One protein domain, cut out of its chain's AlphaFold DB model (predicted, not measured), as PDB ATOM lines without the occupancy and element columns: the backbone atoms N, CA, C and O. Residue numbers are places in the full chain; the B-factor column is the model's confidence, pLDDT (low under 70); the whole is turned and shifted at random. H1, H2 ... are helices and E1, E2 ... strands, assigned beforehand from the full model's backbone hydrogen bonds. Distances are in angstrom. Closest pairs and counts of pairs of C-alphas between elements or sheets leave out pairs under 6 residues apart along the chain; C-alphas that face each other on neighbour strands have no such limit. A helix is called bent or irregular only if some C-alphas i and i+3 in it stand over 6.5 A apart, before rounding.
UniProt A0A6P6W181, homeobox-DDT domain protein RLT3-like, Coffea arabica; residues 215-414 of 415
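What this domain is: This is residues 215 to 414 of the 415 residues of the protein "homeobox-DDT domain protein RLT3-like" of Coffea arabica (UniProt A0A6P6W181). Three helices side by side, H2, H4 and the arm H7a, make a small bundle, a triangle of helices running the same way, with H3 folded against H4 and H6 against H7a as helical hairpins. To one side lies a loose lobe of long links with the small hairpin E1 and E2 and the helix H1, and at another corner the last helix, H7, bends and runs out as the arm H7b; residues 398 to 414, of which 398 to 412 belong to H7, stick out. The printed part has 200 residues with two named strands, antiparallel, followed by seven named helices, and its class is mostly helix. It is loose, with a radius of gyration of the C-alphas of 20.8 A, and flat, spanning 63 by 55 by 27 A.

Where its parts are: E1 is residues 228 to 230, beginning at C-alpha 228 (35.188, -33.447, 23.595), and E2 is 237 to 239. H1 is residues 256 to 269, 19.7 A long, H2 286 to 301, 22.6 A, and H3 309 to 325, 24.6 A. H3 is irregular, with C-alphas 313 and 316 7.5 A apart, and has a kink of 62 degrees near residue 316. H4 is residues 329 to 340, H5 346 to 349 and H6 355 to 367. H7, residues 375 to 412, was assigned as one helix by its hydrogen bonds but is bent, with C-alphas 388 and 391 6.9 A apart. Its arms are H7a, residues 375 to 388, 20.0 A, and H7b, residues 391 to 412, 32.0 A, ending at C-alpha 412 (67.416, -51.282, 44.155).

How they stand to each other: H2 touches H7a, closest at the C-alphas of Ile 298 and Asp 386, 6.2 A, at a shallow tilt of 19 degrees. With residues 288 to 295 alone H2 touches H4, closest at Leu 288 and Leu 329, C-alphas 6.6 A apart. In their hairpin H3 touches H4 with residues 319 to 323 alone, the C-alphas of Leu 323 and Val 335 being closest at 6.2 A. In theirs H6 touches H7a with residues 361 to 364 alone, closest at the C-alphas of Ile 364 and Leu 385, 7.2 A. H5 is near H6. In the hairpin of E1 and E2, N 229 and O 238 are 2.9 A apart, within hydrogen-bond range. H1 and H7b touch no helix. Every O i to N i+4 pair is within range in H2, H4, H7a and H7b, against 6 of 10 in H1, 7 of 13 in H3 and 7 of 9 in H6; H5 is too short for one.

The domain as a whole: The C-alphas farthest apart, of Asn 272 and Ala 413, are 70.5 A apart. The printed part has no cut. The links E2 to H1 and H1 to H2 are long. Mean pLDDT of the printed part is 76.1; residues 221 to 226, 253 to 283, 347 to 359 and 410 to 414 are under 70.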
ATOM      1  N   ASN A 215      36.969 -51.123  21.195       84.81
ATOM      2  CA  ASN A 215      38.015 -52.018  21.677       84.81
ATOM      3  C   ASN A 215      39.337 -51.340  22.055       84.81
ATOM      4  O   ASN A 215      39.838 -51.606  23.151       84.81
ATOM      5  N   ALA A 216      39.904 -50.477  21.210       84.75
ATOM      6  CA  ALA A 216      41.120 -49.744  21.561       84.75
ATOM      7  C   ALA A 216      40.787 -48.608  22.537       84.75
ATOM      8  O   ALA A 216      41.437 -48.453  23.579       84.75
ATOM      9  N   VAL A 217      39.715 -47.862  22.249       84.06
ATOM     10  CA  VAL A 217      39.301 -46.696  23.043       84.06
ATOM     11  C   VAL A 217      38.922 -47.052  24.486       84.06
ATOM     12  O   VAL A 217      39.372 -46.358  25.402       84.06
ATOM     13  N   LYS A 218      38.184 -48.147  24.746       81.81
ATOM     14  CA  LYS A 218      37.798 -48.561  26.118       81.81
ATOM     15  C   LYS A 218      39.005 -48.792  27.037       81.81
ATOM     16  O   LYS A 218      38.893 -48.637  28.254       81.81
ATOM     17  N   HIS A 219      40.150 -49.162  26.458       75.19
ATOM     18  CA  HIS A 219      41.398 -49.449  27.162       75.19
ATOM     19  C   HIS A 219      42.424 -48.306  27.096       75.19
ATOM     20  O   HIS A 219      43.447 -48.381  27.785       75.19
ATOM     21  N   GLY A 220      42.219 -47.300  26.246       72.94
ATOM     22  CA  GLY A 220      43.140 -46.181  26.051       72.94
ATOM     23  C   GLY A 220      43.179 -45.190  27.219       72.94
ATOM     24  O   GLY A 220      42.415 -45.278  28.183       72.94
ATOM     25  N   LYS A 221      44.089 -44.210  27.141       66.81
ATOM     26  CA  LYS A 221      44.073 -43.073  28.074       66.81
ATOM     27  C   LYS A 221      42.851 -42.206  27.767       66.81
ATOM     28  O   LYS A 221      42.621 -41.838  26.623       66.81
ATOM     29  N   ARG A 222      42.087 -41.831  28.795       62.44
ATOM     30  CA  ARG A 222      40.829 -41.071  28.650       62.44
ATOM     31  C   ARG A 222      41.003 -39.579  28.313       62.44
ATOM     32  O   ARG A 222      40.029 -38.846  28.403       62.44
ATOM     33  N   SER A 223      42.178 -39.131  27.865       61.06
ATOM     34  CA  SER A 223      42.454 -37.728  27.493       61.06
ATOM     35  C   SER A 223      41.467 -37.156  26.468       61.06
ATOM     36  O   SER A 223      41.206 -35.954  26.446       61.06
ATOM     37  N   TYR A 224      40.867 -38.014  25.646       57.19
ATOM     38  CA  TYR A 224      39.795 -37.628  24.740       57.19
ATOM     39  C   TYR A 224      38.447 -37.332  25.439       57.19
ATOM     40  O   TYR A 224      37.768 -36.379  25.054       57.19
ATOM     41  N   VAL A 225      38.080 -38.067  26.501       57.19
ATOM     42  CA  VAL A 225      36.897 -37.758  27.344       57.19
ATOM     43  C   VAL A 225      37.040 -36.366  27.971       57.19
ATOM     44  O   VAL A 225      36.048 -35.701  28.269       57.19
ATOM     45  N   ASP A 226      38.281 -35.901  28.112       63.47
ATOM     46  CA  ASP A 226      38.604 -34.559  28.578       63.47
ATOM     47  C   ASP A 226      38.658 -33.488  27.482       63.47
ATOM     48  O   ASP A 226      38.705 -32.300  27.794       63.47
ATOM     49  N   SER A 227      38.594 -33.888  26.210       72.19
ATOM     50  CA  SER A 227      38.749 -33.004  25.050       72.19
ATOM     51  C   SER A 227      37.433 -32.685  24.337       72.19
ATOM     52  O   SER A 227      37.266 -31.548  23.895       72.19
ATOM     53  N   LEU A 228      36.498 -33.639  24.233       80.31
ATOM     54  CA  LEU A 228      35.188 -33.447  23.595       80.31
ATOM     55  C   LEU A 228      34.051 -33.692  24.591       80.31
ATOM     56  O   LEU A 228      34.105 -34.600  25.418       80.31
ATOM     57  N   THR A 229      33.009 -32.866  24.559       80.12
ATOM     58  CA  THR A 229      31.879 -32.926  25.503       80.12
ATOM     59  C   THR A 229      30.590 -32.491  24.795       80.12
ATOM     60  O   THR A 229      30.642 -31.859  23.742       80.12
ATOM     61  N   ARG A 230      29.414 -32.874  25.310       80.44
ATOM     62  CA  ARG A 230      28.112 -32.486  24.739       80.44
ATOM     63  C   ARG A 230      27.490 -31.330  25.500       80.44
ATOM     64  O   ARG A 230      27.487 -31.328  26.726       80.44
ATOM     65  N   CYS A 231      26.928 -30.373  24.771       80.88
ATOM     66  CA  CYS A 231      26.178 -29.277  25.366       80.88
ATOM     67  C   CYS A 231      24.891 -29.809  26.019       80.88
ATOM     68  O   CYS A 231      24.122 -30.546  25.393       80.88
ATOM     69  N   GLU A 232      24.623 -29.413  27.262       78.12
ATOM     70  CA  GLU A 232      23.402 -29.818  27.973       78.12
ATOM     71  C   GLU A 232      22.129 -29.199  27.378       78.12
ATOM     72  O   GLU A 232      21.059 -29.795  27.471       78.12
ATOM     73  N   HIS A 233      22.249 -28.031  26.736       74.38
ATOM     74  CA  HIS A 233      21.116 -27.286  26.185       74.38
ATOM     75  C   HIS A 233      20.732 -27.726  24.764       74.38
ATOM     76  O   HIS A 233      19.567 -28.019  24.515       74.38
ATOM     77  N   CYS A 234      21.689 -27.776  23.825       76.44
ATOM     78  CA  CYS A 234      21.409 -28.105  22.417       76.44
ATOM     79  C   CYS A 234      21.982 -29.444  21.946       76.44
ATOM     80  O   CYS A 234      21.875 -29.756  20.767       76.44
ATOM     81  N   HIS A 235      22.625 -30.210  22.829       75.81
ATOM     82  CA  HIS A 235      23.079 -31.574  22.545       75.81
ATOM     83  C   HIS A 235      24.116 -31.766  21.432       75.81
ATOM     84  O   HIS A 235      24.502 -32.901  21.175       75.81
ATOM     85  N   ASP A 236      24.661 -30.693  20.858       80.19
ATOM     86  CA  ASP A 236      25.817 -30.779  19.963       80.19
ATOM     87  C   ASP A 236      27.135 -30.985  20.731       80.19
ATOM     88  O   ASP A 236      27.245 -30.695  21.930       80.19
ATOM     89  N   LEU A 237      28.149 -31.459  20.012       81.62
ATOM     90  CA  LEU A 237      29.511 -31.633  20.494       81.62
ATOM     91  C   LEU A 237      30.272 -30.303  20.485       81.62
ATOM     92  O   LEU A 237      30.283 -29.565  19.498       81.62
ATOM     93  N   TYR A 238      30.977 -30.034  21.577       83.00
ATOM     94  CA  TYR A 238      31.920 -28.931  21.714       83.00
ATOM     95  C   TYR A 238      33.250 -29.448  22.272       83.00
ATOM     96  O   TYR A 238      33.298 -30.470  22.962       83.00
ATOM     97  N   TRP A 239      34.342 -28.750  21.970       83.19
ATOM     98  CA  TRP A 239      35.650 -29.059  22.548       83.19
ATOM     99  C   TRP A 239      35.817 -28.322  23.875       83.19
ATOM    100  O   TRP A 239      35.391 -27.179  23.995       83.19
ATOM    101  N   ARG A 240      36.452 -28.936  24.876       77.56
ATOM    102  CA  ARG A 240      36.585 -28.355  26.231       77.56
ATOM    103  C   ARG A 240      37.473 -27.098  26.304       77.56
ATOM    104  O   ARG A 240      37.464 -26.415  27.324       77.56
ATOM    105  N   ASP A 241      38.194 -26.755  25.235       79.44
ATOM    106  CA  ASP A 241      38.864 -25.455  25.075       79.44
ATOM    107  C   ASP A 241      37.909 -24.329  24.616       79.44
ATOM    108  O   ASP A 241      38.244 -23.146  24.716       79.44
ATOM    109  N   GLU A 242      36.703 -24.668  24.159       79.12
ATOM    110  CA  GLU A 242      35.661 -23.729  23.743       79.12
ATOM    111  C   GLU A 242      34.888 -23.216  24.965       79.12
ATOM    112  O   GLU A 242      34.463 -23.976  25.828       79.12
ATOM    113  N   LYS A 243      34.701 -21.895  25.041       78.50
ATOM    114  CA  LYS A 243      34.100 -21.213  26.204       78.50
ATOM    115  C   LYS A 243      32.571 -21.117  26.168       78.50
ATOM    116  O   LYS A 243      31.942 -20.715  27.140       78.50
ATOM    117  N   HIS A 244      31.977 -21.474  25.036       78.62
ATOM    118  CA  HIS A 244      30.536 -21.542  24.824       78.62
ATOM    119  C   HIS A 244      30.242 -22.508  23.673       78.62
ATOM    120  O   HIS A 244      31.086 -22.724  22.800       78.62
ATOM    121  N   CYS A 245      29.036 -23.066  23.636       77.88
ATOM    122  CA  CYS A 245      28.597 -23.900  22.524       77.88
ATOM    123  C   CYS A 245      28.446 -23.059  21.245       77.88
ATOM    124  O   CYS A 245      27.714 -22.074  21.244       77.88
ATOM    125  N   LYS A 246      29.049 -23.471  20.124       75.88
ATOM    126  CA  LYS A 246      28.921 -22.755  18.836       75.88
ATOM    127  C   LYS A 246      27.506 -22.728  18.246       75.88
ATOM    128  O   LYS A 246      27.272 -21.977  17.309       75.88
ATOM    129  N   VAL A 247      26.607 -23.579  18.740       76.62
ATOM    130  CA  VAL A 247      25.271 -23.791  18.161       76.62
ATOM    131  C   VAL A 247      24.198 -23.000  18.907       76.62
ATOM    132  O   VAL A 247      23.385 -22.345  18.269       76.62
ATOM    133  N   CYS A 248      24.211 -23.015  20.244       74.75
ATOM    134  CA  CYS A 248      23.247 -22.277  21.078       74.75
ATOM    135  C   CYS A 248      23.854 -21.122  21.892       74.75
ATOM    136  O   CYS A 248      23.134 -20.427  22.602       74.75
ATOM    137  N   HIS A 249      25.175 -20.922  21.834       77.12
ATOM    138  CA  HIS A 249      25.914 -19.915  22.608       77.12
ATOM    139  C   HIS A 249      25.698 -19.963  24.135       77.12
ATOM    140  O   HIS A 249      26.001 -18.995  24.836       77.12
ATOM    141  N   THR A 250      25.253 -21.106  24.674       76.06
ATOM    142  CA  THR A 250      25.353 -21.418  26.105       76.06
ATOM    143  C   THR A 250      26.822 -21.388  26.513       76.06
ATOM    144  O   THR A 250      27.629 -22.145  25.968       76.06
ATOM    145  N   THR A 251      27.163 -20.492  27.435       73.75
ATOM    146  CA  THR A 251      28.468 -20.423  28.097       73.75
ATOM    147  C   THR A 251      28.641 -21.615  29.033       73.75
ATOM    148  O   THR A 251      27.673 -22.098  29.619       73.75
ATOM    149  N   PHE A 252      29.871 -22.108  29.136       75.69
ATOM    150  CA  PHE A 252      30.247 -23.139  30.108       75.69
ATOM    151  C   PHE A 252      30.889 -22.479  31.332       75.69
ATOM    152  O   PHE A 252      31.073 -21.267  31.321       75.69
ATOM    153  N   GLU A 253      31.232 -23.246  32.368       64.31
ATOM    154  CA  GLU A 253      31.885 -22.703  33.567       64.31
ATOM    155  C   GLU A 253      33.140 -21.892  33.199       64.31
ATOM    156  O   GLU A 253      34.105 -22.402  32.616       64.31
ATOM    157  N   LEU A 254      33.097 -20.597  33.512       63.00
ATOM    158  CA  LEU A 254      34.203 -19.665  33.367       63.00
ATOM    159  C   LEU A 254      34.793 -19.372  34.742       63.00
ATOM    160  O   LEU A 254      34.083 -19.290  35.740       63.00
ATOM    161  N   ASP A 255      36.108 -19.180  34.772       61.69
ATOM    162  CA  ASP A 255      36.766 -18.567  35.923       61.69
ATOM    163  C   ASP A 255      36.257 -17.121  36.089       61.69
ATOM    164  O   ASP A 255      35.903 -16.478  35.094       61.69
ATOM    165  N   PHE A 256      36.231 -16.588  37.312       59.19
ATOM    166  CA  PHE A 256      35.613 -15.283  37.604       59.19
ATOM    167  C   PHE A 256      36.207 -14.150  36.742       59.19
ATOM    168  O   PHE A 256      35.470 -13.320  36.209       59.19
ATOM    169  N   ASP A 257      37.522 -14.182  36.502       63.16
ATOM    170  CA  ASP A 257      38.255 -13.226  35.652       63.16
ATOM    171  C   ASP A 257      37.951 -13.346  34.142       63.16
ATOM    172  O   ASP A 257      38.366 -12.493  33.344       63.16
ATOM    173  N   LEU A 258      37.300 -14.434  33.719       59.66
ATOM    174  CA  LEU A 258      36.877 -14.685  32.340       59.66
ATOM    175  C   LEU A 258      35.411 -14.305  32.113       59.66
ATOM    176  O   LEU A 258      35.091 -13.896  30.998       59.66
ATOM    177  N   GLU A 259      34.551 -14.388  33.130       63.88
ATOM    178  CA  GLU A 259      33.119 -14.065  33.029       63.88
ATOM    179  C   GLU A 259      32.894 -12.628  32.517       63.88
ATOM    180  O   GLU A 259      32.181 -12.426  31.537       63.88
ATOM    181  N   GLU A 260      33.596 -11.630  33.072       63.06
ATOM    182  CA  GLU A 260      33.492 -10.228  32.627       63.06
ATOM    183  C   GLU A 260      33.915 -10.043  31.154       63.06
ATOM    184  O   GLU A 260      33.252  -9.350  30.377       63.06
ATOM    185  N   ARG A 261      34.988 -10.722  30.724       57.44
ATOM    186  CA  ARG A 261      35.480 -10.656  29.334       57.44
ATOM    187  C   ARG A 261      34.544 -11.370  28.362       57.44
ATOM    188  O   ARG A 261      34.381 -10.932  27.221       57.44
ATOM    189  N   TYR A 262      33.915 -12.457  28.804       62.88
ATOM    190  CA  TYR A 262      32.948 -13.208  28.013       62.88
ATOM    191  C   TYR A 262      31.530 -12.642  28.077       62.88
ATOM    192  O   TYR A 262      30.744 -12.985  27.199       62.88
ATOM    193  N   ALA A 263      31.204 -11.728  28.992       65.00
ATOM    194  CA  ALA A 263      29.931 -11.009  28.983       65.00
ATOM    195  C   ALA A 263      29.739 -10.229  27.668       65.00
ATOM    196  O   ALA A 263      28.685 -10.329  27.037       65.00
ATOM    197  N   VAL A 264      30.789  -9.546  27.190       63.62
ATOM    198  CA  VAL A 264      30.782  -8.844  25.891       63.62
ATOM    199  C   VAL A 264      30.607  -9.836  24.740       63.62
ATOM    200  O   VAL A 264      29.687  -9.684  23.942       63.62
ATOM    201  N   HIS A 265      31.425 -10.894  24.691       65.44
ATOM    202  CA  HIS A 265      31.314 -11.945  23.667       65.44
ATOM    203  C   HIS A 265      29.917 -12.583  23.646       65.44
ATOM    204  O   HIS A 265      29.338 -12.796  22.586       65.44
ATOM    205  N   THR A 266      29.349 -12.850  24.820       62.19
ATOM    206  CA  THR A 266      28.021 -13.448  24.988       62.19
ATOM    207  C   THR A 266      26.929 -12.498  24.509       62.19
ATOM    208  O   THR A 266      26.036 -12.937  23.789       62.19
ATOM    209  N   ALA A 267      27.017 -11.202  24.816       64.75
ATOM    210  CA  ALA A 267      26.102 -10.193  24.285       64.75
ATOM    211  C   ALA A 267      26.205 -10.054  22.752       64.75
ATOM    212  O   ALA A 267      25.185  -9.877  22.088       64.75
ATOM    213  N   THR A 268      27.405 -10.181  22.171       64.62
ATOM    214  CA  THR A 268      27.609 -10.122  20.712       64.62
ATOM    215  C   THR A 268      27.162 -11.402  19.992       64.62
ATOM    216  O   THR A 268      26.616 -11.323  18.894       64.62
ATOM    217  N   CYS A 269      27.353 -12.581  20.591       61.66
ATOM    218  CA  CYS A 269      26.932 -13.863  20.012       61.66
ATOM    219  C   CYS A 269      25.446 -14.187  20.231       61.66
ATOM    220  O   CYS A 269      24.846 -14.843  19.382       61.66
ATOM    221  N   ARG A 270      24.816 -13.724  21.321       61.22
ATOM    222  CA  ARG A 270      23.374 -13.911  21.578       61.22
ATOM    223  C   ARG A 270      22.510 -12.931  20.775       61.22
ATOM    224  O   ARG A 270      21.668 -12.226  21.327       61.22
ATOM    225  N   GLY A 271      22.667 -12.931  19.453       48.16
ATOM    226  CA  GLY A 271      21.753 -12.246  18.543       48.16
ATOM    227  C   GLY A 271      20.339 -12.836  18.622       48.16
ATOM    228  O   GLY A 271      20.025 -13.785  17.912       48.16
ATOM    229  N   ASN A 272      19.486 -12.258  19.474       50.16
ATOM    230  CA  ASN A 272      18.055 -12.563  19.624       50.16
ATOM    231  C   ASN A 272      17.699 -14.036  19.913       50.16
ATOM    232  O   ASN A 272      16.744 -14.573  19.347       50.16
ATOM    233  N   LEU A 273      18.420 -14.676  20.841       50.94
ATOM    234  CA  LEU A 273      18.086 -16.023  21.313       50.94
ATOM    235  C   LEU A 273      17.313 -16.031  22.631       50.94
ATOM    236  O   LEU A 273      17.848 -15.790  23.712       50.94
ATOM    237  N   ASP A 274      16.024 -16.339  22.501       52.16
ATOM    238  CA  ASP A 274      15.086 -16.549  23.596       52.16
ATOM    239  C   ASP A 274      15.362 -17.902  24.269       52.16
ATOM    240  O   ASP A 274      15.075 -18.956  23.701       52.16
ATOM    241  N   VAL A 275      15.918 -17.857  25.483       48.75
ATOM    242  CA  VAL A 275      16.397 -19.019  26.259       48.75
ATOM    243  C   VAL A 275      15.292 -20.054  26.537       48.75
ATOM    244  O   VAL A 275      15.591 -21.217  26.797       48.75
ATOM    245  N   ASN A 276      14.016 -19.656  26.444       44.94
ATOM    246  CA  ASN A 276      12.859 -20.533  26.647       44.94
ATOM    247  C   ASN A 276      12.267 -21.111  25.349       44.94
ATOM    248  O   ASN A 276      11.284 -21.854  25.403       44.94
ATOM    249  N   LYS A 277      12.826 -20.798  24.172       49.44
ATOM    250  CA  LYS A 277      12.433 -21.453  22.918       49.44
ATOM    251  C   LYS A 277      13.319 -22.670  22.676       49.44
ATOM    252  O   LYS A 277      14.539 -22.567  22.727       49.44
ATOM    253  N   PHE A 278      12.687 -23.801  22.343       49.91
ATOM    254  CA  PHE A 278      13.371 -24.986  21.811       49.91
ATOM    255  C   PHE A 278      14.414 -24.560  20.767       49.91
ATOM    256  O   PHE A 278      14.059 -23.762  19.887       49.91
ATOM    257  N   PRO A 279      15.665 -25.047  20.846       52.09
ATOM    258  CA  PRO A 279      16.733 -24.582  19.976       52.09
ATOM    259  C   PRO A 279      16.410 -24.934  18.521       52.09
ATOM    260  O   PRO A 279      16.671 -26.040  18.061       52.09
ATOM    261  N   ARG A 280      15.893 -23.959  17.760       52.00
ATOM    262  CA  ARG A 280      15.708 -24.035  16.294       52.00
ATOM    263  C   ARG A 280      17.042 -23.920  15.546       52.00
ATOM    264  O   ARG A 280      17.115 -23.362  14.452       52.00
ATOM    265  N   HIS A 281      18.113 -24.380  16.175       58.56
ATOM    266  CA  HIS A 281      19.439 -24.409  15.605       58.56
ATOM    267  C   HIS A 281      19.624 -25.722  14.874       58.56
ATOM    268  O   HIS A 281      19.186 -26.770  15.341       58.56
ATOM    269  N   LYS A 282      20.314 -25.663  13.739       58.44
ATOM    270  CA  LYS A 282      20.729 -26.859  13.025       58.44
ATOM    271  C   LYS A 282      21.891 -27.507  13.785       58.44
ATOM    272  O   LYS A 282      23.050 -27.188  13.533       58.44
ATOM    273  N   VAL A 283      21.542 -28.350  14.750       69.25
ATOM    274  CA  VAL A 283      22.452 -29.253  15.464       69.25
ATOM    275  C   VAL A 283      22.987 -30.290  14.464       69.25
ATOM    276  O   VAL A 283      22.308 -30.632  13.493       69.25
ATOM    277  N   LEU A 284      24.215 -30.775  14.649       72.00
ATOM    278  CA  LEU A 284      24.719 -31.909  13.871       72.00
ATOM    279  C   LEU A 284      23.912 -33.170  14.201       72.00
ATOM    280  O   LEU A 284      23.676 -33.453  15.375       72.00
ATOM    281  N   SER A 285      23.547 -33.957  13.185       74.81
ATOM    282  CA  SER A 285      22.803 -35.209  13.390       74.81
ATOM    283  C   SER A 285      23.534 -36.134  14.373       74.81
ATOM    284  O   SER A 285      24.770 -36.155  14.426       74.81
ATOM    285  N   SER A 286      22.787 -36.921  15.145       73.75
ATOM    286  CA  SER A 286      23.369 -37.808  16.159       73.75
ATOM    287  C   SER A 286      24.286 -38.876  15.557       73.75
ATOM    288  O   SER A 286      25.314 -39.203  16.160       73.75
ATOM    289  N   GLN A 287      24.002 -39.358  14.339       76.44
ATOM    290  CA  GLN A 287      24.951 -40.175  13.569       76.44
ATOM    291  C   GLN A 287      26.270 -39.435  13.321       76.44
ATOM    292  O   GLN A 287      27.346 -39.976  13.579       76.44
ATOM    293  N   LEU A 288      26.210 -38.193  12.835       82.19
ATOM    294  CA  LEU A 288      27.407 -37.433  12.478       82.19
ATOM    295  C   LEU A 288      28.230 -37.030  13.708       82.19
ATOM    296  O   LEU A 288      29.460 -37.095  13.673       82.19
ATOM    297  N   GLN A 289      27.566 -36.677  14.810       83.88
ATOM    298  CA  GLN A 289      28.217 -36.483  16.104       83.88
ATOM    299  C   GLN A 289      28.962 -37.752  16.545       83.88
ATOM    300  O   GLN A 289      30.145 -37.690  16.880       83.88
ATOM    301  N   SER A 290      28.293 -38.908  16.486       83.06
ATOM    302  CA  SER A 290      28.873 -40.211  16.843       83.06
ATOM    303  C   SER A 290      30.107 -40.539  15.996       83.06
ATOM    304  O   SER A 290      31.135 -40.937  16.536       83.06
ATOM    305  N   LEU A 291      30.055 -40.294  14.683       87.25
ATOM    306  CA  LEU A 291      31.203 -40.471  13.790       87.25
ATOM    307  C   LEU A 291      32.371 -39.549  14.174       87.25
ATOM    308  O   LEU A 291      33.489 -40.027  14.345       87.25
ATOM    309  N   LYS A 292      32.126 -38.248  14.387       89.75
ATOM    310  CA  LYS A 292      33.169 -37.290  14.812       89.75
ATOM    311  C   LYS A 292      33.820 -37.686  16.140       89.75
ATOM    312  O   LYS A 292      35.036 -37.553  16.283       89.75
ATOM    313  N   ALA A 293      33.028 -38.192  17.083       87.00
ATOM    314  CA  ALA A 293      33.519 -38.688  18.361       87.00
ATOM    315  C   ALA A 293      34.354 -39.970  18.215       87.00
ATOM    316  O   ALA A 293      35.419 -40.055  18.817       87.00
ATOM    317  N   ALA A 294      33.923 -40.936  17.392       88.12
ATOM    318  CA  ALA A 294      34.695 -42.149  17.109       88.12
ATOM    319  C   ALA A 294      36.051 -41.821  16.464       88.12
ATOM    320  O   ALA A 294      37.077 -42.250  16.981       88.12
ATOM    321  N   ILE A 295      36.065 -41.004  15.403       91.00
ATOM    322  CA  ILE A 295      37.291 -40.568  14.708       91.00
ATOM    323  C   ILE A 295      38.303 -39.981  15.704       91.00
ATOM    324  O   ILE A 295      39.463 -40.386  15.738       91.00
ATOM    325  N   CYS A 296      37.858 -39.038  16.538       87.94
ATOM    326  CA  CYS A 296      38.730 -38.344  17.482       87.94
ATOM    327  C   CYS A 296      39.152 -39.227  18.670       87.94
ATOM    328  O   CYS A 296      40.251 -39.057  19.196       87.94
ATOM    329  N   ALA A 297      38.304 -40.164  19.101       87.62
ATOM    330  CA  ALA A 297      38.646 -41.107  20.159       87.62
ATOM    331  C   ALA A 297      39.689 -42.128  19.683       87.62
ATOM    332  O   ALA A 297      40.655 -42.373  20.403       87.62
ATOM    333  N   ILE A 298      39.533 -42.667  18.469       89.19
ATOM    334  CA  ILE A 298      40.481 -43.600  17.842       89.19
ATOM    335  C   ILE A 298      41.846 -42.931  17.652       89.19
ATOM    336  O   ILE A 298      42.856 -43.489  18.070       89.19
ATOM    337  N   GLU A 299      41.878 -41.707  17.115       90.44
ATOM    338  CA  GLU A 299      43.122 -40.938  16.965       90.44
ATOM    339  C   GLU A 299      43.825 -40.724  18.315       90.44
ATOM    340  O   GLU A 299      45.011 -41.010  18.442       90.44
ATOM    341  N   SER A 300      43.080 -40.359  19.367       86.00
ATOM    342  CA  SER A 300      43.655 -40.096  20.695       86.00
ATOM    343  C   SER A 300      44.294 -41.307  21.385       86.00
ATOM    344  O   SER A 300      45.061 -41.142  22.340       86.00
ATOM    345  N   VAL A 301      43.942 -42.522  20.949       86.31
ATOM    346  CA  VAL A 301      44.519 -43.773  21.455       86.31
ATOM    347  C   VAL A 301      45.510 -44.391  20.477       86.31
ATOM    348  O   VAL A 301      46.130 -45.387  20.830       86.31
ATOM    349  N   MET A 302      45.702 -43.806  19.294       86.00
ATOM    350  CA  MET A 302      46.668 -44.272  18.307       86.00
ATOM    351  C   MET A 302      48.102 -44.083  18.841       86.00
ATOM    352  O   MET A 302      48.486 -42.964  19.195       86.00
ATOM    353  N   PRO A 303      48.918 -45.148  18.934       80.12
ATOM    354  CA  PRO A 303      50.336 -45.020  19.253       80.12
ATOM    355  C   PRO A 303      51.072 -44.164  18.209       80.12
ATOM    356  O   PRO A 303      50.861 -44.310  17.006       80.12
ATOM    357  N   GLY A 304      51.932 -43.250  18.670       79.25
ATOM    358  CA  GLY A 304      52.597 -42.270  17.799       79.25
ATOM    359  C   GLY A 304      53.618 -42.871  16.825       79.25
ATOM    360  O   GLY A 304      53.947 -42.234  15.835       79.25
ATOM    361  N   ASP A 305      54.087 -44.089  17.092       79.94
ATOM    362  CA  ASP A 305      54.928 -44.920  16.226       79.94
ATOM    363  C   ASP A 305      54.168 -45.523  15.031       79.94
ATOM    364  O   ASP A 305      54.783 -45.867  14.023       79.94
ATOM    365  N   LEU A 306      52.836 -45.609  15.108       83.25
ATOM    366  CA  LEU A 306      51.961 -46.089  14.030       83.25
ATOM    367  C   LEU A 306      51.499 -44.959  13.094       83.25
ATOM    368  O   LEU A 306      50.678 -45.180  12.204       83.25
ATOM    369  N   LEU A 307      52.006 -43.742  13.302       87.38
ATOM    370  CA  LEU A 307      51.701 -42.556  12.513       87.38
ATOM    371  C   LEU A 307      52.983 -41.991  11.904       87.38
ATOM    372  O   LEU A 307      54.056 -42.050  12.501       87.38
ATOM    373  N   VAL A 308      52.872 -41.409  10.713       88.00
ATOM    374  CA  VAL A 308      54.010 -40.766  10.057       88.00
ATOM    375  C   VAL A 308      54.538 -39.599  10.891       88.00
ATOM    376  O   VAL A 308      53.793 -38.812  11.474       88.00
ATOM    377  N   ASP A 309      55.856 -39.436  10.867       83.62
ATOM    378  CA  ASP A 309      56.619 -38.477  11.671       83.62
ATOM    379  C   ASP A 309      56.159 -37.005  11.507       83.62
ATOM    380  O   ASP A 309      56.392 -36.151  12.366       83.62
ATOM    381  N   SER A 310      55.497 -36.681  10.390       84.12
ATOM    382  CA  SER A 310      54.907 -35.370  10.086       84.12
ATOM    383  C   SER A 310      53.553 -35.118  10.769       84.12
ATOM    384  O   SER A 310      53.169 -33.951  10.924       84.12
ATOM    385  N   TRP A 311      52.852 -36.162  11.230       89.69
ATOM    386  CA  TRP A 311      51.552 -36.054  11.901       89.69
ATOM    387  C   TRP A 311      51.648 -35.200  13.161       89.69
ATOM    388  O   TRP A 311      51.071 -34.110  13.226       89.69
ATOM    389  N   ALA A 312      52.462 -35.653  14.117       81.19
ATOM    390  CA  ALA A 312      52.674 -34.981  15.395       81.19
ATOM    391  C   ALA A 312      53.331 -33.596  15.240       81.19
ATOM    392  O   ALA A 312      53.090 -32.699  16.048       81.19
ATOM    393  N   LYS A 313      54.150 -33.401  14.195       81.12
ATOM    394  CA  LYS A 313      54.911 -32.160  13.973       81.12
ATOM    395  C   LYS A 313      54.067 -31.030  13.382       81.12
ATOM    396  O   LYS A 313      54.303 -29.871  13.720       81.12
ATOM    397  N   SER A 314      53.107 -31.322  12.499       79.25
ATOM    398  CA  SER A 314      52.322 -30.265  11.839       79.25
ATOM    399  C   SER A 314      50.919 -30.667  11.377       79.25
ATOM    400  O   SER A 314      50.001 -29.852  11.524       79.25
ATOM    401  N   ALA A 315      50.716 -31.875  10.840       88.12
ATOM    402  CA  ALA A 315      49.444 -32.226  10.198       88.12
ATOM    403  C   ALA A 315      48.278 -32.341  11.199       88.12
ATOM    404  O   ALA A 315      47.201 -31.801  10.937       88.12
ATOM    405  N   HIS A 316      48.514 -32.924  12.381       90.69
ATOM    406  CA  HIS A 316      47.513 -33.094  13.444       90.69
ATOM    407  C   HIS A 316      46.786 -31.778  13.795       90.69
ATOM    408  O   HIS A 316      45.558 -31.717  13.851       90.69
ATOM    409  N   ASN A 317      47.520 -30.669  13.934       88.25
ATOM    410  CA  ASN A 317      46.936 -29.366  14.282       88.25
ATOM    411  C   ASN A 317      46.012 -28.789  13.195       88.25
ATOM    412  O   ASN A 317      45.106 -28.006  13.503       88.25
ATOM    413  N   LEU A 318      46.244 -29.126  11.922       90.62
ATOM    414  CA  LEU A 318      45.348 -28.766  10.821       90.62
ATOM    415  C   LEU A 318      44.147 -29.717  10.777       90.62
ATOM    416  O   LEU A 318      43.014 -29.258  10.627       90.62
ATOM    417  N   TRP A 319      44.398 -31.011  10.965       93.88
ATOM    418  CA  TRP A 319      43.396 -32.067  10.993       93.88
ATOM    419  C   TRP A 319      42.333 -31.843  12.076       93.88
ATOM    420  O   TRP A 319      41.149 -31.758  11.753       93.88
ATOM    421  N   VAL A 320      42.732 -31.581  13.329       89.56
ATOM    422  CA  VAL A 320      41.801 -31.240  14.424       89.56
ATOM    423  C   VAL A 320      40.938 -30.028  14.055       89.56
ATOM    424  O   VAL A 320      39.734 -30.014  14.309       89.56
ATOM    425  N   LYS A 321      41.510 -29.009  13.397       88.25
ATOM    426  CA  LYS A 321      40.762 -27.824  12.934       88.25
ATOM    427  C   LYS A 321      39.807 -28.124  11.772       88.25
ATOM    428  O   LYS A 321      38.835 -27.384  11.610       88.25
ATOM    429  N   ARG A 322      40.060 -29.160  10.963       91.44
ATOM    430  CA  ARG A 322      39.122 -29.663   9.944       91.44
ATOM    431  C   ARG A 322      38.006 -30.477  10.602       91.44
ATOM    432  O   ARG A 322      36.844 -30.127  10.417       91.44
ATOM    433  N   LEU A 323      38.334 -31.439  11.469       90.94
ATOM    434  CA  LEU A 323      37.360 -32.237  12.231       90.94
ATOM    435  C   LEU A 323      36.403 -31.358  13.054       90.94
ATOM    436  O   LEU A 323      35.193 -31.586  13.067       90.94
ATOM    437  N   ARG A 324      36.922 -30.288  13.674       87.50
ATOM    438  CA  ARG A 324      36.121 -29.272  14.381       87.50
ATOM    439  C   ARG A 324      35.052 -28.619  13.508       87.50
ATOM    440  O   ARG A 324      33.966 -28.337  14.007       87.50
ATOM    441  N   ARG A 325      35.353 -28.371  12.230       86.56
ATOM    442  CA  ARG A 325      34.472 -27.675  11.276       86.56
ATOM    443  C   ARG A 325      33.574 -28.612  10.472       86.56
ATOM    444  O   ARG A 325      32.540 -28.153  10.007       86.56
ATOM    445  N   ALA A 326      33.950 -29.883  10.328       90.00
ATOM    446  CA  ALA A 326      33.193 -30.864   9.563       90.00
ATOM    447  C   ALA A 326      31.734 -30.933  10.048       90.00
ATOM    448  O   ALA A 326      31.465 -31.162  11.232       90.00
ATOM    449  N   SER A 327      30.811 -30.698   9.121       86.38
ATOM    450  CA  SER A 327      29.367 -30.540   9.340       86.38
ATOM    451  C   SER A 327      28.527 -31.483   8.473       86.38
ATOM    452  O   SER A 327      27.313 -31.585   8.640       86.38
ATOM    453  N   THR A 328      29.186 -32.211   7.573       88.38
ATOM    454  CA  THR A 328      28.608 -33.201   6.666       88.38
ATOM    455  C   THR A 328      29.372 -34.523   6.736       88.38
ATOM    456  O   THR A 328      30.539 -34.577   7.138       88.38
ATOM    457  N   LEU A 329      28.724 -35.604   6.290       86.31
ATOM    458  CA  LEU A 329      29.357 -36.919   6.155       86.31
ATOM    459  C   LEU A 329      30.578 -36.861   5.216       86.31
ATOM    460  O   LEU A 329      31.624 -37.400   5.556       86.31
ATOM    461  N   ALA A 330      30.474 -36.151   4.086       90.50
ATOM    462  CA  ALA A 330      31.559 -36.004   3.112       90.50
ATOM    463  C   ALA A 330      32.801 -35.304   3.693       90.50
ATOM    464  O   ALA A 330      33.921 -35.750   3.457       90.50
ATOM    465  N   GLU A 331      32.624 -34.254   4.500       93.88
ATOM    466  CA  GLU A 331      33.741 -33.608   5.204       93.88
ATOM    467  C   GLU A 331      34.369 -34.545   6.244       93.88
ATOM    468  O   GLU A 331      35.589 -34.590   6.366       93.88
ATOM    469  N   CYS A 332      33.568 -35.334   6.970       91.19
ATOM    470  CA  CYS A 332      34.104 -36.308   7.927       91.19
ATOM    471  C   CYS A 332      34.879 -37.438   7.231       91.19
ATOM    472  O   CYS A 332      35.907 -37.866   7.749       91.19
ATOM    473  N   LEU A 333      34.431 -37.869   6.046       92.06
ATOM    474  CA  LEU A 333      35.118 -38.843   5.190       92.06
ATOM    475  C   LEU A 333      36.456 -38.305   4.653       92.06
ATOM    476  O   LEU A 333      37.449 -39.025   4.642       92.06
ATOM    477  N   GLN A 334      36.520 -37.027   4.271       93.69
ATOM    478  CA  GLN A 334      37.783 -36.377   3.902       93.69
ATOM    479  C   GLN A 334      38.742 -36.289   5.095       93.69
ATOM    480  O   GLN A 334      39.922 -36.598   4.965       93.69
ATOM    481  N   VAL A 335      38.230 -35.920   6.272       94.44
ATOM    482  CA  VAL A 335      39.026 -35.809   7.502       94.44
ATOM    483  C   VAL A 335      39.581 -37.163   7.946       94.44
ATOM    484  O   VAL A 335      40.757 -37.244   8.282       94.44
ATOM    485  N   ILE A 336      38.803 -38.247   7.928       93.81
ATOM    486  CA  ILE A 336      39.378 -39.571   8.214       93.81
ATOM    487  C   ILE A 336      40.347 -40.011   7.105       93.81
ATOM    488  O   ILE A 336      41.346 -40.641   7.418       93.81
ATOM    489  N   GLY A 337      40.133 -39.620   5.842       92.75
ATOM    490  CA  GLY A 337      41.079 -39.878   4.751       92.75
ATOM    491  C   GLY A 337      42.449 -39.217   4.965       92.75
ATOM    492  O   GLY A 337      43.473 -39.859   4.735       92.75
ATOM    493  N   ASP A 338      42.478 -37.980   5.480       92.75
ATOM    494  CA  ASP A 338      43.714 -37.308   5.921       92.75
ATOM    495  C   ASP A 338      44.429 -38.109   7.036       92.75
ATOM    496  O   ASP A 338      45.657 -38.141   7.070       92.75
ATOM    497  N   PHE A 339      43.676 -38.741   7.951       92.38
ATOM    498  CA  PHE A 339      44.223 -39.563   9.044       92.38
ATOM    499  C   PHE A 339      44.727 -40.923   8.549       92.38
ATOM    500  O   PHE A 339      45.847 -41.297   8.872       92.38
ATOM    501  N   VAL A 340      43.953 -41.625   7.714       91.56
ATOM    502  CA  VAL A 340      44.350 -42.886   7.059       91.56
ATOM    503  C   VAL A 340      45.645 -42.704   6.277       91.56
ATOM    504  O   VAL A 340      46.569 -43.490   6.438       91.56
ATOM    505  N   SER A 341      45.764 -41.609   5.520       90.19
ATOM    506  CA  SER A 341      46.983 -41.269   4.766       90.19
ATOM    507  C   SER A 341      48.198 -40.944   5.651       90.19
ATOM    508  O   SER A 341      49.296 -40.749   5.132       90.19
ATOM    509  N   ALA A 342      48.008 -40.833   6.968       91.38
ATOM    510  CA  ALA A 342      49.058 -40.623   7.954       91.38
ATOM    511  C   ALA A 342      49.366 -41.878   8.790       91.38
ATOM    512  O   ALA A 342      50.275 -41.825   9.619       91.38
ATOM    513  N   ILE A 343      48.651 -42.989   8.586       89.31
ATOM    514  CA  ILE A 343      48.959 -44.279   9.212       89.31
ATOM    515  C   ILE A 343      50.215 -44.849   8.546       89.31
ATOM    516  O   ILE A 343      50.310 -44.898   7.323       89.31
ATOM    517  N   ASN A 344      51.194 -45.258   9.354       84.56
ATOM    518  CA  ASN A 344      52.422 -45.865   8.854       84.56
ATOM    519  C   ASN A 344      52.284 -47.392   8.816       84.56
ATOM    520  O   ASN A 344      52.553 -48.058   9.816       84.56
ATOM    521  N   GLU A 345      51.873 -47.934   7.670       76.69
ATOM    522  CA  GLU A 345      51.689 -49.377   7.450       76.69
ATOM    523  C   GLU A 345      52.947 -50.181   7.841       76.69
ATOM    524  O   GLU A 345      52.846 -51.162   8.580       76.69
ATOM    525  N   ASP A 346      54.144 -49.689   7.486       72.19
ATOM    526  CA  ASP A 346      55.453 -50.287   7.811       72.19
ATOM    527  C   ASP A 346      55.682 -50.545   9.315       72.19
ATOM    528  O   ASP A 346      56.455 -51.435   9.687       72.19
ATOM    529  N   SER A 347      55.038 -49.775  10.202       67.44
ATOM    530  CA  SER A 347      55.172 -49.939  11.658       67.44
ATOM    531  C   SER A 347      54.366 -51.123  12.205       67.44
ATOM    532  O   SER A 347      54.675 -51.629  13.286       67.44
ATOM    533  N   PHE A 348      53.345 -51.589  11.480       64.06
ATOM    534  CA  PHE A 348      52.521 -52.722  11.900       64.06
ATOM    535  C   PHE A 348      53.199 -54.061  11.585       64.06
ATOM    536  O   PHE A 348      53.290 -54.905  12.479       64.06
ATOM    537  N   TYR A 349      53.810 -54.190  10.402       63.69
ATOM    538  CA  TYR A 349      54.609 -55.363  10.010       63.69
ATOM    539  C   TYR A 349      55.753 -55.688  10.980       63.69
ATOM    540  O   TYR A 349      56.133 -56.843  11.133       63.69
ATOM    541  N   GLN A 350      56.309 -54.683  11.663       55.09
ATOM    542  CA  GLN A 350      57.418 -54.865  12.607       55.09
ATOM    543  C   GLN A 350      57.002 -55.469  13.956       55.09
ATOM    544  O   GLN A 350      57.860 -55.672  14.817       55.09
ATOM    545  N   CYS A 351      55.705 -55.674  14.202       52.84
ATOM    546  CA  CYS A 351      55.219 -55.879  15.563       52.84
ATOM    547  C   CYS A 351      54.267 -57.067  15.770       52.84
ATOM    548  O   CYS A 351      53.906 -57.340  16.921       52.84
ATOM    549  N   ASP A 352      53.933 -57.802  14.709       52.09
ATOM    550  CA  ASP A 352      53.439 -59.175  14.806       52.09
ATOM    551  C   ASP A 352      54.099 -60.062  13.734       52.09
ATOM    552  O   ASP A 352      54.009 -59.774  12.541       52.09
ATOM    553  N   ASP A 353      54.744 -61.151  14.168       52.22
ATOM    554  CA  ASP A 353      55.362 -62.162  13.290       52.22
ATOM    555  C   ASP A 353      54.298 -63.005  12.546       52.22
ATOM    556  O   ASP A 353      54.627 -63.830  11.687       52.22
ATOM    557  N   SER A 354      53.008 -62.831  12.868       55.81
ATOM    558  CA  SER A 354      51.918 -63.495  12.158       55.81
ATOM    559  C   SER A 354      51.616 -62.812  10.814       55.81
ATOM    560  O   SER A 354      51.240 -61.643  10.718       55.81
ATOM    561  N   VAL A 355      51.741 -63.578   9.726       55.84
ATOM    562  CA  VAL A 355      51.361 -63.133   8.368       55.84
ATOM    563  C   VAL A 355      49.863 -62.782   8.294       55.84
ATOM    564  O   VAL A 355      49.463 -61.927   7.510       55.84
ATOM    565  N   GLU A 356      49.047 -63.406   9.149       56.50
ATOM    566  CA  GLU A 356      47.588 -63.260   9.204       56.50
ATOM    567  C   GLU A 356      47.130 -61.917   9.802       56.50
ATOM    568  O   GLU A 356      46.161 -61.344   9.312       56.50
ATOM    569  N   SER A 357      47.827 -61.344  10.796       58.78
ATOM    570  CA  SER A 357      47.462 -60.005  11.299       58.78
ATOM    571  C   SER A 357      47.800 -58.888  10.307       58.78
ATOM    572  O   SER A 357      47.127 -57.857  10.286       58.78
ATOM    573  N   ASN A 358      48.842 -59.078   9.496       60.16
ATOM    574  CA  ASN A 358      49.321 -58.061   8.565       60.16
ATOM    575  C   ASN A 358      48.398 -57.918   7.339       60.16
ATOM    576  O   ASN A 358      48.055 -56.796   6.970       60.16
ATOM    577  N   CYS A 359      47.897 -59.023   6.768       63.81
ATOM    578  CA  CYS A 359      46.963 -58.945   5.635       63.81
ATOM    579  C   CYS A 359      45.607 -58.321   6.014       63.81
ATOM    580  O   CYS A 359      45.067 -57.528   5.250       63.81
ATOM    581  N   VAL A 360      45.087 -58.588   7.222       72.31
ATOM    582  CA  VAL A 360      43.807 -58.006   7.684       72.31
ATOM    583  C   VAL A 360      43.890 -56.477   7.823       72.31
ATOM    584  O   VAL A 360      42.885 -55.782   7.654       72.31
ATOM    585  N   MET A 361      45.079 -55.928   8.093       74.94
ATOM    586  CA  MET A 361      45.284 -54.481   8.097       74.94
ATOM    587  C   MET A 361      45.274 -53.882   6.692       74.94
ATOM    588  O   MET A 361      44.554 -52.908   6.461       74.94
ATOM    589  N   GLU A 362      46.046 -54.462   5.772       78.31
ATOM    590  CA  GLU A 362      46.095 -54.027   4.373       78.31
ATOM    591  C   GLU A 362      44.691 -54.082   3.745       78.31
ATOM    592  O   GLU A 362      44.260 -53.123   3.104       78.31
ATOM    593  N   ASP A 363      43.909 -55.128   4.036       83.62
ATOM    594  CA  ASP A 363      42.499 -55.249   3.644       83.62
ATOM    595  C   ASP A 363      41.629 -54.107   4.206       83.62
ATOM    596  O   ASP A 363      40.836 -53.499   3.482       83.62
ATOM    597  N   ILE A 364      41.760 -53.763   5.494       85.38
ATOM    598  CA  ILE A 364      40.944 -52.704   6.110       85.38
ATOM    599  C   ILE A 364      41.320 -51.316   5.575       85.38
ATOM    600  O   ILE A 364      40.418 -50.526   5.273       85.38
ATOM    601  N   LEU A 365      42.606 -51.014   5.388       86.69
ATOM    602  CA  LEU A 365      43.053 -49.732   4.832       86.69
ATOM    603  C   LEU A 365      42.710 -49.616   3.335       86.69
ATOM    604  O   LEU A 365      42.129 -48.611   2.917       86.69
ATOM    605  N   SER A 366      42.941 -50.665   2.539       86.69
ATOM    606  CA  SER A 366      42.585 -50.703   1.110       86.69
ATOM    607  C   SER A 366      41.070 -50.746   0.847       86.69
ATOM    608  O   SER A 366      40.612 -50.312  -0.215       86.69
ATOM    609  N   SER A 367      40.258 -51.178   1.819       87.69
ATOM    610  CA  SER A 367      38.794 -51.074   1.735       87.69
ATOM    611  C   SER A 367      38.274 -49.636   1.877       87.69
ATOM    612  O   SER A 367      37.197 -49.324   1.362       87.69
ATOM    613  N   PHE A 368      39.023 -48.725   2.515       89.75
ATOM    614  CA  PHE A 368      38.546 -47.369   2.809       89.75
ATOM    615  C   PHE A 368      38.134 -46.561   1.554       89.75
ATOM    616  O   PHE A 368      37.042 -45.988   1.557       89.75
ATOM    617  N   PRO A 369      38.902 -46.537   0.442       89.06
ATOM    618  CA  PRO A 369      38.492 -45.830  -0.777       89.06
ATOM    619  C   PRO A 369      37.304 -46.478  -1.504       89.06
ATOM    620  O   PRO A 369      36.623 -45.808  -2.281       89.06
ATOM    621  N   THR A 370      37.059 -47.775  -1.286       87.69
ATOM    622  CA  THR A 370      36.024 -48.550  -1.992       87.69
ATOM    623  C   THR A 370      34.733 -48.717  -1.188       87.69
ATOM    624  O   THR A 370      33.710 -49.117  -1.754       87.69
ATOM    625  N   MET A 371      34.729 -48.368   0.105       86.88
ATOM    626  CA  MET A 371      33.546 -48.504   0.952       86.88
ATOM    627  C   MET A 371      32.378 -47.607   0.483       86.88
ATOM    628  O   MET A 371      32.586 -46.500  -0.029       86.88
ATOM    629  N   PRO A 372      31.115 -48.026   0.693       83.69
ATOM    630  CA  PRO A 372      29.957 -47.179   0.431       83.69
ATOM    631  C   PRO A 372      29.997 -45.892   1.261       83.69
ATOM    632  O   PRO A 372      30.112 -45.940   2.482       83.69
ATOM    633  N   GLN A 373      29.803 -44.742   0.616       84.75
ATOM    634  CA  GLN A 373      29.852 -43.418   1.252       84.75
ATOM    635  C   GLN A 373      28.565 -43.132   2.058       84.75
ATOM    636  O   GLN A 373      27.738 -42.297   1.703       84.75
ATOM    637  N   THR A 374      28.365 -43.906   3.127       81.38
ATOM    638  CA  THR A 374      27.181 -43.912   4.001       81.38
ATOM    639  C   THR A 374      27.613 -43.988   5.461       81.38
ATOM    640  O   THR A 374      28.593 -44.667   5.771       81.38
ATOM    641  N   SER A 375      26.864 -43.355   6.370       78.38
ATOM    642  CA  SER A 375      27.196 -43.323   7.802       78.38
ATOM    643  C   SER A 375      27.414 -44.716   8.397       78.38
ATOM    644  O   SER A 375      28.341 -44.905   9.171       78.38
ATOM    645  N   SER A 376      26.596 -45.704   8.012       77.38
ATOM    646  CA  SER A 376      26.675 -47.075   8.538       77.38
ATOM    647  C   SER A 376      27.938 -47.814   8.092       77.38
ATOM    648  O   SER A 376      28.560 -48.491   8.903       77.38
ATOM    649  N   ALA A 377      28.337 -47.681   6.821       80.69
ATOM    650  CA  ALA A 377      29.567 -48.297   6.323       80.69
ATOM    651  C   ALA A 377      30.806 -47.633   6.938       80.69
ATOM    652  O   ALA A 377      31.726 -48.324   7.365       80.69
ATOM    653  N   PHE A 378      30.784 -46.303   7.071       84.56
ATOM    654  CA  PHE A 378      31.854 -45.560   7.728       84.56
ATOM    655  C   PHE A 378      31.971 -45.917   9.222       84.56
ATOM    656  O   PHE A 378      33.065 -46.172   9.716       84.56
ATOM    657  N   ALA A 379      30.846 -46.019   9.931       85.06
ATOM    658  CA  ALA A 379      30.808 -46.469  11.320       85.06
ATOM    659  C   ALA A 379      31.368 -47.891  11.492       85.06
ATOM    660  O   ALA A 379      32.167 -48.127  12.394       85.06
ATOM    661  N   PHE A 380      30.993 -48.824  10.611       83.69
ATOM    662  CA  PHE A 380      31.524 -50.190  10.615       83.69
ATOM    663  C   PHE A 380      33.042 -50.216  10.383       83.69
ATOM    664  O   PHE A 380      33.764 -50.888  11.118       83.69
ATOM    665  N   TRP A 381      33.533 -49.437   9.416       90.44
ATOM    666  CA  TRP A 381      34.963 -49.312   9.137       90.44
ATOM    667  C   TRP A 381      35.742 -48.732  10.334       90.44
ATOM    668  O   TRP A 381      36.783 -49.270  10.700       90.44
ATOM    669  N   LEU A 382      35.205 -47.713  11.021       89.38
ATOM    670  CA  LEU A 382      35.816 -47.156  12.240       89.38
ATOM    671  C   LEU A 382      35.910 -48.188  13.372       89.38
ATOM    672  O   LEU A 382      36.926 -48.241  14.059       89.38
ATOM    673  N   VAL A 383      34.882 -49.025  13.559       88.44
ATOM    674  CA  VAL A 383      34.915 -50.114  14.555       88.44
ATOM    675  C   VAL A 383      35.959 -51.170  14.185       88.44
ATOM    676  O   VAL A 383      36.656 -51.661  15.068       88.44
ATOM    677  N   LYS A 384      36.123 -51.488  12.894       87.94
ATOM    678  CA  LYS A 384      37.157 -52.424  12.424       87.94
ATOM    679  C   LYS A 384      38.577 -51.878  12.601       87.94
ATOM    680  O   LYS A 384      39.454 -52.620  13.034       87.94
ATOM    681  N   LEU A 385      38.795 -50.586  12.356       88.38
ATOM    682  CA  LEU A 385      40.067 -49.920  12.650       88.38
ATOM    683  C   LEU A 385      40.389 -49.921  14.157       88.38
ATOM    684  O   LEU A 385      41.503 -50.237  14.560       88.38
ATOM    685  N   ASP A 386      39.415 -49.585  15.000       88.88
ATOM    686  CA  ASP A 386      39.568 -49.591  16.458       88.88
ATOM    687  C   ASP A 386      39.820 -51.003  17.030       88.88
ATOM    688  O   ASP A 386      40.620 -51.167  17.952       88.88
ATOM    689  N   GLU A 387      39.192 -52.030  16.455       85.88
ATOM    690  CA  GLU A 387      39.464 -53.435  16.764       85.88
ATOM    691  C   GLU A 387      40.908 -53.826  16.417       85.88
ATOM    692  O   GLU A 387      41.584 -54.419  17.260       85.88
ATOM    693  N   LEU A 388      41.412 -53.414  15.245       83.88
ATOM    694  CA  LEU A 388      42.810 -53.614  14.851       83.88
ATOM    695  C   LEU A 388      43.806 -52.927  15.789       83.88
ATOM    696  O   LEU A 388      44.856 -53.490  16.060       83.88
ATOM    697  N   ILE A 389      43.517 -51.727  16.300       84.44
ATOM    698  CA  ILE A 389      44.465 -50.972  17.144       84.44
ATOM    699  C   ILE A 389      44.611 -51.594  18.550       84.44
ATOM    700  O   ILE A 389      45.643 -51.423  19.213       84.44
ATOM    701  N   ALA A 390      43.607 -52.336  19.030       84.12
ATOM    702  CA  ALA A 390      43.550 -52.791  20.420       84.12
ATOM    703  C   ALA A 390      44.726 -53.706  20.852       84.12
ATOM    704  O   ALA A 390      45.334 -53.400  21.885       84.12
ATOM    705  N   PRO A 391      45.140 -54.743  20.088       79.19
ATOM    706  CA  PRO A 391      46.287 -55.588  20.447       79.19
ATOM    707  C   PRO A 391      47.611 -54.813  20.538       79.19
ATOM    708  O   PRO A 391      48.398 -55.016  21.469       79.19
ATOM    709  N   HIS A 392      47.840 -53.855  19.627       76.44
ATOM    710  CA  HIS A 392      49.048 -53.018  19.625       76.44
ATOM    711  C   HIS A 392      49.141 -52.184  20.907       76.44
ATOM    712  O   HIS A 392      50.222 -52.055  21.483       76.44
ATOM    713  N   LEU A 393      48.010 -51.682  21.414       77.00
ATOM    714  CA  LEU A 393      47.945 -50.943  22.679       77.00
ATOM    715  C   LEU A 393      48.168 -51.806  23.925       77.00
ATOM    716  O   LEU A 393      48.677 -51.301  24.932       77.00
ATOM    717  N   GLU A 394      47.785 -53.080  23.900       77.44
ATOM    718  CA  GLU A 394      48.029 -54.008  25.010       77.44
ATOM    719  C   GLU A 394      49.508 -54.401  25.100       77.44
ATOM    720  O   GLU A 394      50.099 -54.324  26.186       77.44
ATOM    721  N   ARG A 395      50.150 -54.691  23.959       73.56
ATOM    722  CA  ARG A 395      51.613 -54.848  23.869       73.56
ATOM    723  C   ARG A 395      52.328 -53.548  24.266       73.56
ATOM    724  O   ARG A 395      53.198 -53.582  25.137       73.56
ATOM    725  N   VAL A 396      51.830 -52.422  23.738       73.25
ATOM    726  CA  VAL A 396      52.014 -51.020  24.164       73.25
ATOM    727  C   VAL A 396      52.368 -50.888  25.653       73.25
ATOM    728  O   VAL A 396      53.479 -50.588  26.100       73.25
ATOM    729  N   LYS A 397      51.341 -51.162  26.462       74.25
ATOM    730  CA  LYS A 397      51.345 -51.031  27.926       74.25
ATOM    731  C   LYS A 397      52.203 -52.094  28.607       74.25
ATOM    732  O   LYS A 397      52.842 -51.794  29.614       74.25
ATOM    733  N   SER A 398      52.224 -53.313  28.074       73.50
ATOM    734  CA  SER A 398      52.971 -54.437  28.649       73.50
ATOM    735  C   SER A 398      54.481 -54.205  28.594       73.50
ATOM    736  O   SER A 398      55.161 -54.368  29.607       73.50
ATOM    737  N   GLN A 399      54.999 -53.731  27.456       71.69
ATOM    738  CA  GLN A 399      56.410 -53.362  27.297       71.69
ATOM    739  C   GLN A 399      56.801 -52.210  28.235       71.69
ATOM    740  O   GLN A 399      57.760 -52.340  28.996       71.69
ATOM    741  N   ASN A 400      56.002 -51.136  28.272       73.69
ATOM    742  CA  ASN A 400      56.213 -50.011  29.190       73.69
ATOM    743  C   ASN A 400      56.234 -50.453  30.667       73.69
ATOM    744  O   ASN A 400      57.097 -50.029  31.436       73.69
ATOM    745  N   LYS A 401      55.322 -51.347  31.077       76.44
ATOM    746  CA  LYS A 401      55.278 -51.890  32.446       76.44
ATOM    747  C   LYS A 401      56.540 -52.697  32.783       76.44
ATOM    748  O   LYS A 401      57.101 -52.514  33.860       76.44
ATOM    749  N   LEU A 402      57.007 -53.545  31.863       73.00
ATOM    750  CA  LEU A 402      58.243 -54.327  32.014       73.00
ATOM    751  C   LEU A 402      59.506 -53.455  32.045       73.00
ATOM    752  O   LEU A 402      60.508 -53.837  32.648       73.00
ATOM    753  N   GLU A 403      59.499 -52.301  31.382       72.88
ATOM    754  CA  GLU A 403      60.610 -51.352  31.448       72.88
ATOM    755  C   GLU A 403      60.628 -50.568  32.767       72.88
ATOM    756  O   GLU A 403      61.687 -50.429  33.377       72.88
ATOM    757  N   VAL A 404      59.465 -50.134  33.267       77.75
ATOM    758  CA  VAL A 404      59.350 -49.505  34.596       77.75
ATOM    759  C   VAL A 404      59.812 -50.459  35.703       77.75
ATOM    760  O   VAL A 404      60.576 -50.039  36.567       77.75
ATOM    761  N   ILE A 405      59.424 -51.739  35.648       77.50
ATOM    762  CA  ILE A 405      59.878 -52.760  36.611       77.50
ATOM    763  C   ILE A 405      61.408 -52.894  36.585       77.50
ATOM    764  O   ILE A 405      62.044 -52.717  37.620       77.50
ATOM    765  N   ARG A 406      62.021 -53.073  35.403       75.69
ATOM    766  CA  ARG A 406      63.489 -53.170  35.271       75.69
ATOM    767  C   ARG A 406      64.231 -51.926  35.769       75.69
ATOM    768  O   ARG A 406      65.313 -52.054  36.334       75.69
ATOM    769  N   ARG A 407      63.670 -50.723  35.580       73.31
ATOM    770  CA  ARG A 407      64.258 -49.476  36.104       73.31
ATOM    771  C   ARG A 407      64.206 -49.418  37.636       73.31
ATOM    772  O   ARG A 407      65.171 -48.971  38.243       73.31
ATOM    773  N   LEU A 408      63.131 -49.909  38.259       73.69
ATOM    774  CA  LEU A 408      63.002 -49.986  39.722       73.69
ATOM    775  C   LEU A 408      63.942 -51.044  40.328       73.69
ATOM    776  O   LEU A 408      64.628 -50.765  41.309       73.69
ATOM    777  N   GLU A 409      64.030 -52.226  39.713       72.62
ATOM    778  CA  GLU A 409      64.950 -53.297  40.125       72.62
ATOM    779  C   GLU A 409      66.420 -52.861  39.990       72.62
ATOM    780  O   GLU A 409      67.209 -53.044  40.916       72.62
ATOM    781  N   GLY A 410      66.772 -52.192  38.885       60.94
ATOM    782  CA  GLY A 410      68.109 -51.634  38.666       60.94
ATOM    783  C   GLY A 410      68.503 -50.539  39.665       60.94
ATOM    784  O   GLY A 410      69.675 -50.441  40.022       60.94
ATOM    785  N   SER A 411      67.549 -49.747  40.169       56.69
ATOM    786  CA  SER A 411      67.806 -48.775  41.244       56.69
ATOM    787  C   SER A 411      67.947 -49.423  42.626       56.69
ATOM    788  O   SER A 411      68.683 -48.903  43.459       56.69
ATOM    789  N   SER A 412      67.295 -50.564  42.877       54.34
ATOM    790  CA  SER A 412      67.416 -51.282  44.155       54.34
ATOM    791  C   SER A 412      68.722 -52.073  44.298       54.34
ATOM    792  O   SER A 412      69.058 -52.470  45.410       54.34
ATOM    793  N   ALA A 413      69.452 -52.310  43.204       52.69
ATOM    794  CA  ALA A 413      70.752 -52.988  43.200       52.69
ATOM    795  C   ALA A 413      71.955 -52.027  43.351       52.69
ATOM    796  O   ALA A 413      73.102 -52.465  43.263       52.69
ATOM    797  N   ALA A 414      71.702 -50.727  43.542       50.34
ATOM    798  CA  ALA A 414      72.713 -49.666  43.603       50.34
ATOM    799  C   ALA A 414      72.852 -49.011  44.999       50.34
ATOM    800  O   ALA A 414      73.419 -47.921  45.103       50.34
TER     801      ALA A 414